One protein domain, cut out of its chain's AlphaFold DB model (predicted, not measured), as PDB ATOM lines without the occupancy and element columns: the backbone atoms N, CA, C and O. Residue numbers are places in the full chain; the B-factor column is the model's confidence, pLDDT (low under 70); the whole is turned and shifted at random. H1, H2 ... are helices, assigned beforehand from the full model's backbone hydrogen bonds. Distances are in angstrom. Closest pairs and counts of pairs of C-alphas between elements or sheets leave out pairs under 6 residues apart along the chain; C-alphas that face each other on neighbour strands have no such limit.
ATOM      1  N   ASN A 100      61.482 -33.903 -43.729       92.75
ATOM      2  CA  ASN A 100      60.233 -33.503 -44.378       92.75
ATOM      3  C   ASN A 100      60.241 -32.014 -44.754       92.75
ATOM      4  O   ASN A 100      59.192 -31.390 -44.902       92.75
ATOM      5  N   LYS A 101      61.424 -31.389 -44.829       93.75
ATOM      6  CA  LYS A 101      61.555 -29.955 -45.099       93.75
ATOM      7  C   LYS A 101      60.812 -29.583 -46.387       93.75
ATOM      8  O   LYS A 101      60.968 -30.243 -47.407       93.75
ATOM      9  N   ASN A 102      60.071 -28.476 -46.341       92.06
ATOM     10  CA  ASN A 102      59.206 -27.954 -47.411       92.06
ATOM     11  C   ASN A 102      57.931 -28.762 -47.695       92.06
ATOM     12  O   ASN A 102      57.095 -28.278 -48.468       92.06
ATOM     13  N   GLU A 103      57.748 -29.930 -47.078       94.25
ATOM     14  CA  GLU A 103      56.471 -30.636 -47.100       94.25
ATOM     15  C   GLU A 103      55.463 -29.913 -46.209       94.25
ATOM     16  O   GLU A 103      55.819 -29.298 -45.196       94.25
ATOM     17  N   ILE A 104      54.195 -29.980 -46.604       94.00
ATOM     18  CA  ILE A 104      53.090 -29.437 -45.822       94.00
ATOM     19  C   ILE A 104      52.944 -30.265 -44.534       94.00
ATOM     20  O   ILE A 104      53.122 -31.485 -44.545       94.00
ATOM     21  N   LEU A 105      52.620 -29.600 -43.420       94.75
ATOM     22  CA  LEU A 105      52.355 -30.267 -42.144       94.75
ATOM     23  C   LEU A 105      51.288 -31.354 -42.302       94.75
ATOM     24  O   LEU A 105      50.351 -31.213 -43.085       94.75
ATOM     25  N   SER A 106      51.412 -32.436 -41.535       93.88
ATOM     26  CA  SER A 106      50.450 -33.535 -41.611       93.88
ATOM     27  C   SER A 106      49.036 -33.073 -41.221       93.88
ATOM     28  O   SER A 106      48.904 -32.173 -40.384       93.88
ATOM     29  N   PRO A 107      47.969 -33.716 -41.740       94.12
ATOM     30  CA  PRO A 107      46.590 -33.367 -41.386       94.12
ATOM     31  C   PRO A 107      46.334 -33.346 -39.874       94.12
ATOM     32  O   PRO A 107      45.617 -32.489 -39.375       94.12
ATOM     33  N   TYR A 108      46.984 -34.236 -39.117       95.44
ATOM     34  CA  TYR A 108      46.907 -34.238 -37.655       95.44
ATOM     35  C   TYR A 108      47.399 -32.919 -37.038       95.44
ATOM     36  O   TYR A 108      46.735 -32.349 -36.175       95.44
ATOM     37  N   LEU A 109      48.557 -32.418 -37.482       94.12
ATOM     38  CA  LEU A 109      49.119 -31.166 -36.970       94.12
ATOM     39  C   LEU A 109      48.309 -29.951 -37.425       94.12
ATOM     40  O   LEU A 109      48.133 -29.024 -36.640       94.12
ATOM     41  N   GLN A 110      47.786 -29.976 -38.653       94.12
ATOM     42  CA  GLN A 110      46.884 -28.941 -39.163       94.12
ATOM     43  C   GLN A 110      45.606 -28.853 -38.320       94.12
ATOM     44  O   GLN A 110      45.276 -27.777 -37.828       94.12
ATOM     45  N   ASN A 111      44.946 -29.991 -38.076       94.50
ATOM     46  CA  ASN A 111      43.738 -30.058 -37.254       94.50
ATOM     47  C   ASN A 111      44.018 -29.595 -35.824       94.50
ATOM     48  O   ASN A 111      43.279 -28.784 -35.279       94.50
ATOM     49  N   LYS A 112      45.137 -30.027 -35.234       94.00
ATOM     50  CA  LYS A 112      45.536 -29.598 -33.891       94.00
ATOM     51  C   LYS A 112      45.806 -28.093 -33.811       94.00
ATOM     52  O   LYS A 112      45.450 -27.457 -32.821       94.00
ATOM     53  N   ALA A 113      46.419 -27.513 -34.844       91.25
ATOM     54  CA  ALA A 113      46.610 -26.069 -34.935       91.25
ATOM     55  C   ALA A 113      45.263 -25.338 -35.060       91.25
ATOM     56  O   ALA A 113      45.040 -24.352 -34.361       91.25
ATOM     57  N   GLN A 114      44.344 -25.846 -35.885       91.06
ATOM     58  CA  GLN A 114      42.997 -25.291 -36.029       91.06
ATOM     59  C   GLN A 114      42.195 -25.370 -34.724       91.06
ATOM     60  O   GLN A 114      41.557 -24.388 -34.344       91.06
ATOM     61  N   GLU A 115      42.238 -26.500 -34.018       92.06
ATOM     62  CA  GLU A 115      41.614 -26.673 -32.703       92.06
ATOM     63  C   GLU A 115      42.179 -25.674 -31.696       92.06
ATOM     64  O   GLU A 115      41.417 -24.995 -31.008       92.06
ATOM     65  N   PHE A 116      43.505 -25.528 -31.645       90.06
ATOM     66  CA  PHE A 116      44.160 -24.562 -30.769       90.06
ATOM     67  C   PHE A 116      43.726 -23.126 -31.081       90.06
ATOM     68  O   PHE A 116      43.381 -22.378 -30.166       90.06
ATOM     69  N   ILE A 117      43.705 -22.738 -32.359       85.94
ATOM     70  CA  ILE A 117      43.236 -21.413 -32.777       85.94
ATOM     71  C   ILE A 117      41.772 -21.242 -32.374       85.94
ATOM     72  O   ILE A 117      41.440 -20.260 -31.721       85.94
ATOM     73  N   SER A 118      40.907 -22.208 -32.672       86.31
ATOM     74  CA  SER A 118      39.475 -22.140 -32.354       86.31
ATOM     75  C   SER A 118      39.229 -22.013 -30.848       86.31
ATOM     76  O   SER A 118      38.407 -21.215 -30.416       86.31
ATOM     77  N   GLN A 119      39.979 -22.739 -30.017       84.00
ATOM     78  CA  GLN A 119      39.841 -22.680 -28.560       84.00
ATOM     79  C   GLN A 119      40.326 -21.357 -27.956       84.00
ATOM     80  O   GLN A 119      39.779 -20.923 -26.941       84.00
ATOM     81  N   ASN A 120      41.344 -20.730 -28.550       76.62
ATOM     82  CA  ASN A 120      41.966 -19.520 -28.008       76.62
ATOM     83  C   ASN A 120      41.436 -18.225 -28.634       76.62
ATOM     84  O   ASN A 120      41.447 -17.195 -27.971       76.62
ATOM     85  N   SER A 121      40.908 -18.268 -29.857       65.69
ATOM     86  CA  SER A 121      40.365 -17.083 -30.542       65.69
ATOM     87  C   SER A 121      39.098 -16.548 -29.868       65.69
ATOM     88  O   SER A 121      38.846 -15.350 -29.905       65.69
ATOM     89  N   TYR A 122      38.321 -17.419 -29.210       56.47
ATOM     90  CA  TYR A 122      37.109 -17.032 -28.474       56.47
ATOM     91  C   TYR A 122      37.318 -16.900 -26.963       56.47
ATOM     92  O   TYR A 122      36.438 -16.420 -26.250       56.47
ATOM     93  N   LYS A 123      38.486 -17.295 -26.450       53.50
ATOM     94  CA  LYS A 123      38.855 -17.045 -25.059       53.50
ATOM     95  C   LYS A 123      39.627 -15.734 -25.000       53.50
ATOM     96  O   LYS A 123      40.853 -15.731 -24.974       53.50
ATOM     97  N   HIS A 124      38.905 -14.621 -24.860       53.62
ATOM     98  CA  HIS A 124      39.454 -13.427 -24.213       53.62
ATOM     99  C   HIS A 124      39.710 -13.743 -22.729       53.62
ATOM    100  O   HIS A 124      39.056 -13.233 -21.823       53.62
ATOM    101  N   GLN A 125      40.658 -14.639 -22.460       59.19
ATOM    102  CA  GLN A 125      41.240 -14.756 -21.140       59.19
ATOM    103  C   GLN A 125      42.117 -13.523 -20.968       59.19
ATOM    104  O   GLN A 125      43.219 -13.431 -21.507       59.19
ATOM    105  N   SER A 126      41.578 -12.527 -20.261       65.38
ATOM    106  CA  SER A 126      42.339 -11.356 -19.847       65.38
ATOM    107  C   SER A 126      43.637 -11.811 -19.178       65.38
ATOM    108  O   SER A 126      43.687 -12.869 -18.539       65.38
ATOM    109  N   VAL A 127      44.699 -11.014 -19.289       68.94
ATOM    110  CA  VAL A 127      45.984 -11.304 -18.630       68.94
ATOM    111  C   VAL A 127      45.789 -11.577 -17.128       68.94
ATOM    112  O   VAL A 127      46.496 -12.411 -16.562       68.94
ATOM    113  N   GLN A 128      44.787 -10.949 -16.496       69.12
ATOM    114  CA  GLN A 128      44.330 -11.274 -15.140       69.12
ATOM    115  C   GLN A 128      43.889 -12.738 -14.991       69.12
ATOM    116  O   GLN A 128      44.427 -13.442 -14.140       69.12
ATOM    117  N   SER A 129      42.973 -13.221 -15.835       71.88
ATOM    118  CA  SER A 129      42.463 -14.598 -15.748       71.88
ATOM    119  C   SER A 129      43.566 -15.651 -15.936       71.88
ATOM    120  O   SER A 129      43.586 -16.663 -15.236       71.88
ATOM    121  N   LEU A 130      44.550 -15.390 -16.805       72.44
ATOM    122  CA  LEU A 130      45.716 -16.265 -16.980       72.44
ATOM    123  C   LEU A 130      46.625 -16.268 -15.746       72.44
ATOM    124  O   LEU A 130      47.117 -17.327 -15.352       72.44
ATOM    125  N   LYS A 131      46.839 -15.105 -15.112       78.81
ATOM    126  CA  LYS A 131      47.597 -15.007 -13.853       78.81
ATOM    127  C   LYS A 131      46.910 -15.771 -12.724       78.81
ATOM    128  O   LYS A 131      47.587 -16.491 -11.993       78.81
ATOM    129  N   GLU A 132      45.591 -15.661 -12.612       82.06
ATOM    130  CA  GLU A 132      44.800 -16.376 -11.604       82.06
ATOM    131  C   GLU A 132      44.844 -17.895 -11.815       82.06
ATOM    132  O   GLU A 132      45.112 -18.633 -10.866       82.06
ATOM    133  N   MET A 133      44.695 -18.369 -13.058       82.56
ATOM    134  CA  MET A 133      44.845 -19.795 -13.385       82.56
ATOM    135  C   MET A 133      46.246 -20.322 -13.071       82.56
ATOM    136  O   MET A 133      46.381 -21.388 -12.470       82.56
ATOM    137  N   ASN A 134      47.297 -19.574 -13.424       84.50
ATOM    138  CA  ASN A 134      48.670 -19.965 -13.094       84.50
ATOM    139  C   ASN A 134      48.890 -20.026 -11.582       84.50
ATOM    140  O   ASN A 134      49.523 -20.955 -11.079       84.50
ATOM    141  N   HIS A 135      48.331 -19.069 -10.840       88.12
ATOM    142  CA  HIS A 135      48.426 -19.074  -9.389       88.12
ATOM    143  C   HIS A 135      47.700 -20.284  -8.782       88.12
ATOM    144  O   HIS A 135      48.254 -20.939  -7.892       88.12
ATOM    145  N   GLN A 136      46.512 -20.632  -9.287       87.69
ATOM    146  CA  GLN A 136      45.776 -21.826  -8.862       87.69
ATOM    147  C   GLN A 136      46.552 -23.113  -9.165       87.69
ATOM    148  O   GLN A 136      46.730 -23.948  -8.272       87.69
ATOM    149  N   LEU A 137      47.105 -23.256 -10.370       88.44
ATOM    150  CA  LEU A 137      47.925 -24.413 -10.745       88.44
ATOM    151  C   LEU A 137      49.183 -24.543  -9.877       88.44
ATOM    152  O   LEU A 137      49.495 -25.639  -9.410       88.44
ATOM    153  N   LEU A 138      49.870 -23.435  -9.580       86.69
ATOM    154  CA  LEU A 138      51.017 -23.424  -8.666       86.69
ATOM    155  C   LEU A 138      50.625 -23.867  -7.254       86.69
ATOM    156  O   LEU A 138      51.356 -24.630  -6.621       86.69
ATOM    157  N   THR A 139      49.472 -23.421  -6.751       87.12
ATOM    158  CA  THR A 139      48.993 -23.858  -5.432       87.12
ATOM    159  C   THR A 139      48.619 -25.336  -5.409       87.12
ATOM    160  O   THR A 139      48.930 -26.019  -4.435       87.12
ATOM    161  N   ASN A 140      48.027 -25.855  -6.485       88.06
ATOM    162  CA  ASN A 140      47.659 -27.264  -6.591       88.06
ATOM    163  C   ASN A 140      48.895 -28.166  -6.700       88.06
ATOM    164  O   ASN A 140      48.988 -29.144  -5.966       88.06
ATOM    165  N   ASN A 141      49.898 -27.788  -7.498       85.44
ATOM    166  CA  ASN A 141      51.177 -28.505  -7.559       85.44
ATOM    167  C   ASN A 141      51.905 -28.513  -6.209       85.44
ATOM    168  O   ASN A 141      52.420 -29.545  -5.791       85.44
ATOM    169  N   LYS A 142      51.895 -27.394  -5.473       85.06
ATOM    170  CA  LYS A 142      52.457 -27.346  -4.111       85.06
ATOM    171  C   LYS A 142      51.716 -28.255  -3.128       85.06
ATOM    172  O   LYS A 142      52.341 -28.754  -2.203       85.06
ATOM    173  N   LYS A 143      50.403 -28.442  -3.287       82.44
ATOM    174  CA  LYS A 143      49.608 -29.364  -2.458       82.44
ATOM    175  C   LYS A 143      49.871 -30.825  -2.821       82.44
ATOM    176  O   LYS A 143      49.918 -31.660  -1.927       82.44
ATOM    177  N   LEU A 144      50.061 -31.116  -4.107       78.25
ATOM    178  CA  LEU A 144      50.361 -32.460  -4.604       78.25
ATOM    179  C   LEU A 144      51.785 -32.906  -4.241       78.25
ATOM    180  O   LEU A 144      51.950 -34.028  -3.789       78.25
ATOM    181  N   ASN A 145      52.774 -32.010  -4.318       70.88
ATOM    182  CA  ASN A 145      54.169 -32.278  -3.928       70.88
ATOM    183  C   ASN A 145      54.425 -32.201  -2.407       70.88
ATOM    184  O   ASN A 145      55.574 -32.208  -1.972       70.88
ATOM    185  N   LYS A 146      53.371 -32.044  -1.597       61.16
ATOM    186  CA  LYS A 146      53.426 -32.086  -0.125       61.16
ATOM    187  C   LYS A 146      52.909 -33.412   0.455       61.16
ATOM    188  O   LYS A 146      52.779 -33.515   1.673       61.16
ATOM    189  N   LYS A 147      52.601 -34.389  -0.398       49.94
ATOM    190  CA  LYS A 147      52.463 -35.803  -0.033       49.94
ATOM    191  C   LYS A 147      53.729 -36.542  -0.437       49.94
ATOM    192  O   LYS A 147      54.057 -37.504   0.281       49.94
TER     193      LYS A 147
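AT A GLANCE: This is residues 100 to 147 of the 147 residues of an uncharacterized protein of Gigaspora rosea (UniProt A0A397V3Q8). Two helices, H1 and H2, make the arms of a wide open V, joined at its point by residues 122 to 126, with empty space between the arms. A short unnamed stretch, residues 100 to 106, leads into H1 at the far end of the first arm, and residues 145 to 147 follow H2 at the far end of the second. The printed part has 48 residues with two named helices, H1 then H2, and no named strand; its class is all helix. It is extended, with a radius of gyration of the C-alphas of 17.0 A, and its outline is flat, spanning 46 by 29 by 15 A.

IN THESE COORDINATES: H1 takes residues 107 to 121 and measures 20.5 A from first to last C-alpha, beginning at C-alpha 107 at (46.590, -33.367, -41.386) and ending at C-alpha 121 at (40.365, -17.083, -30.542). H2, the longest helix, takes residues 127 to 144 and measures 25.8 A; its last C-alpha, that of Leu 144, is at (50.361, -32.460, -4.604).

HOW THE PARTS SIT: H1 and H2 are apart, with no C-alpha of the one within 8 A of the other. Their link of 5 residues is tight. From first to last C-alpha, y rises along H1 and falls along H2, while z rises along both. In H1 and H2 every O i to N i+4 pair is within hydrogen-bond range. Residues 100 to 124 stand free, of which 107 to 121 belong to H1.

THE WHOLE: The two C-alphas farthest apart, those of Asn 102 and Lys 147, are 48.5 A apart. The printed part has no cut, and Lys 147 is the chain's last residue. The mean pLDDT of the printed part is 81.7; it is under 70 at residues 121 to 128 and 146 to 147.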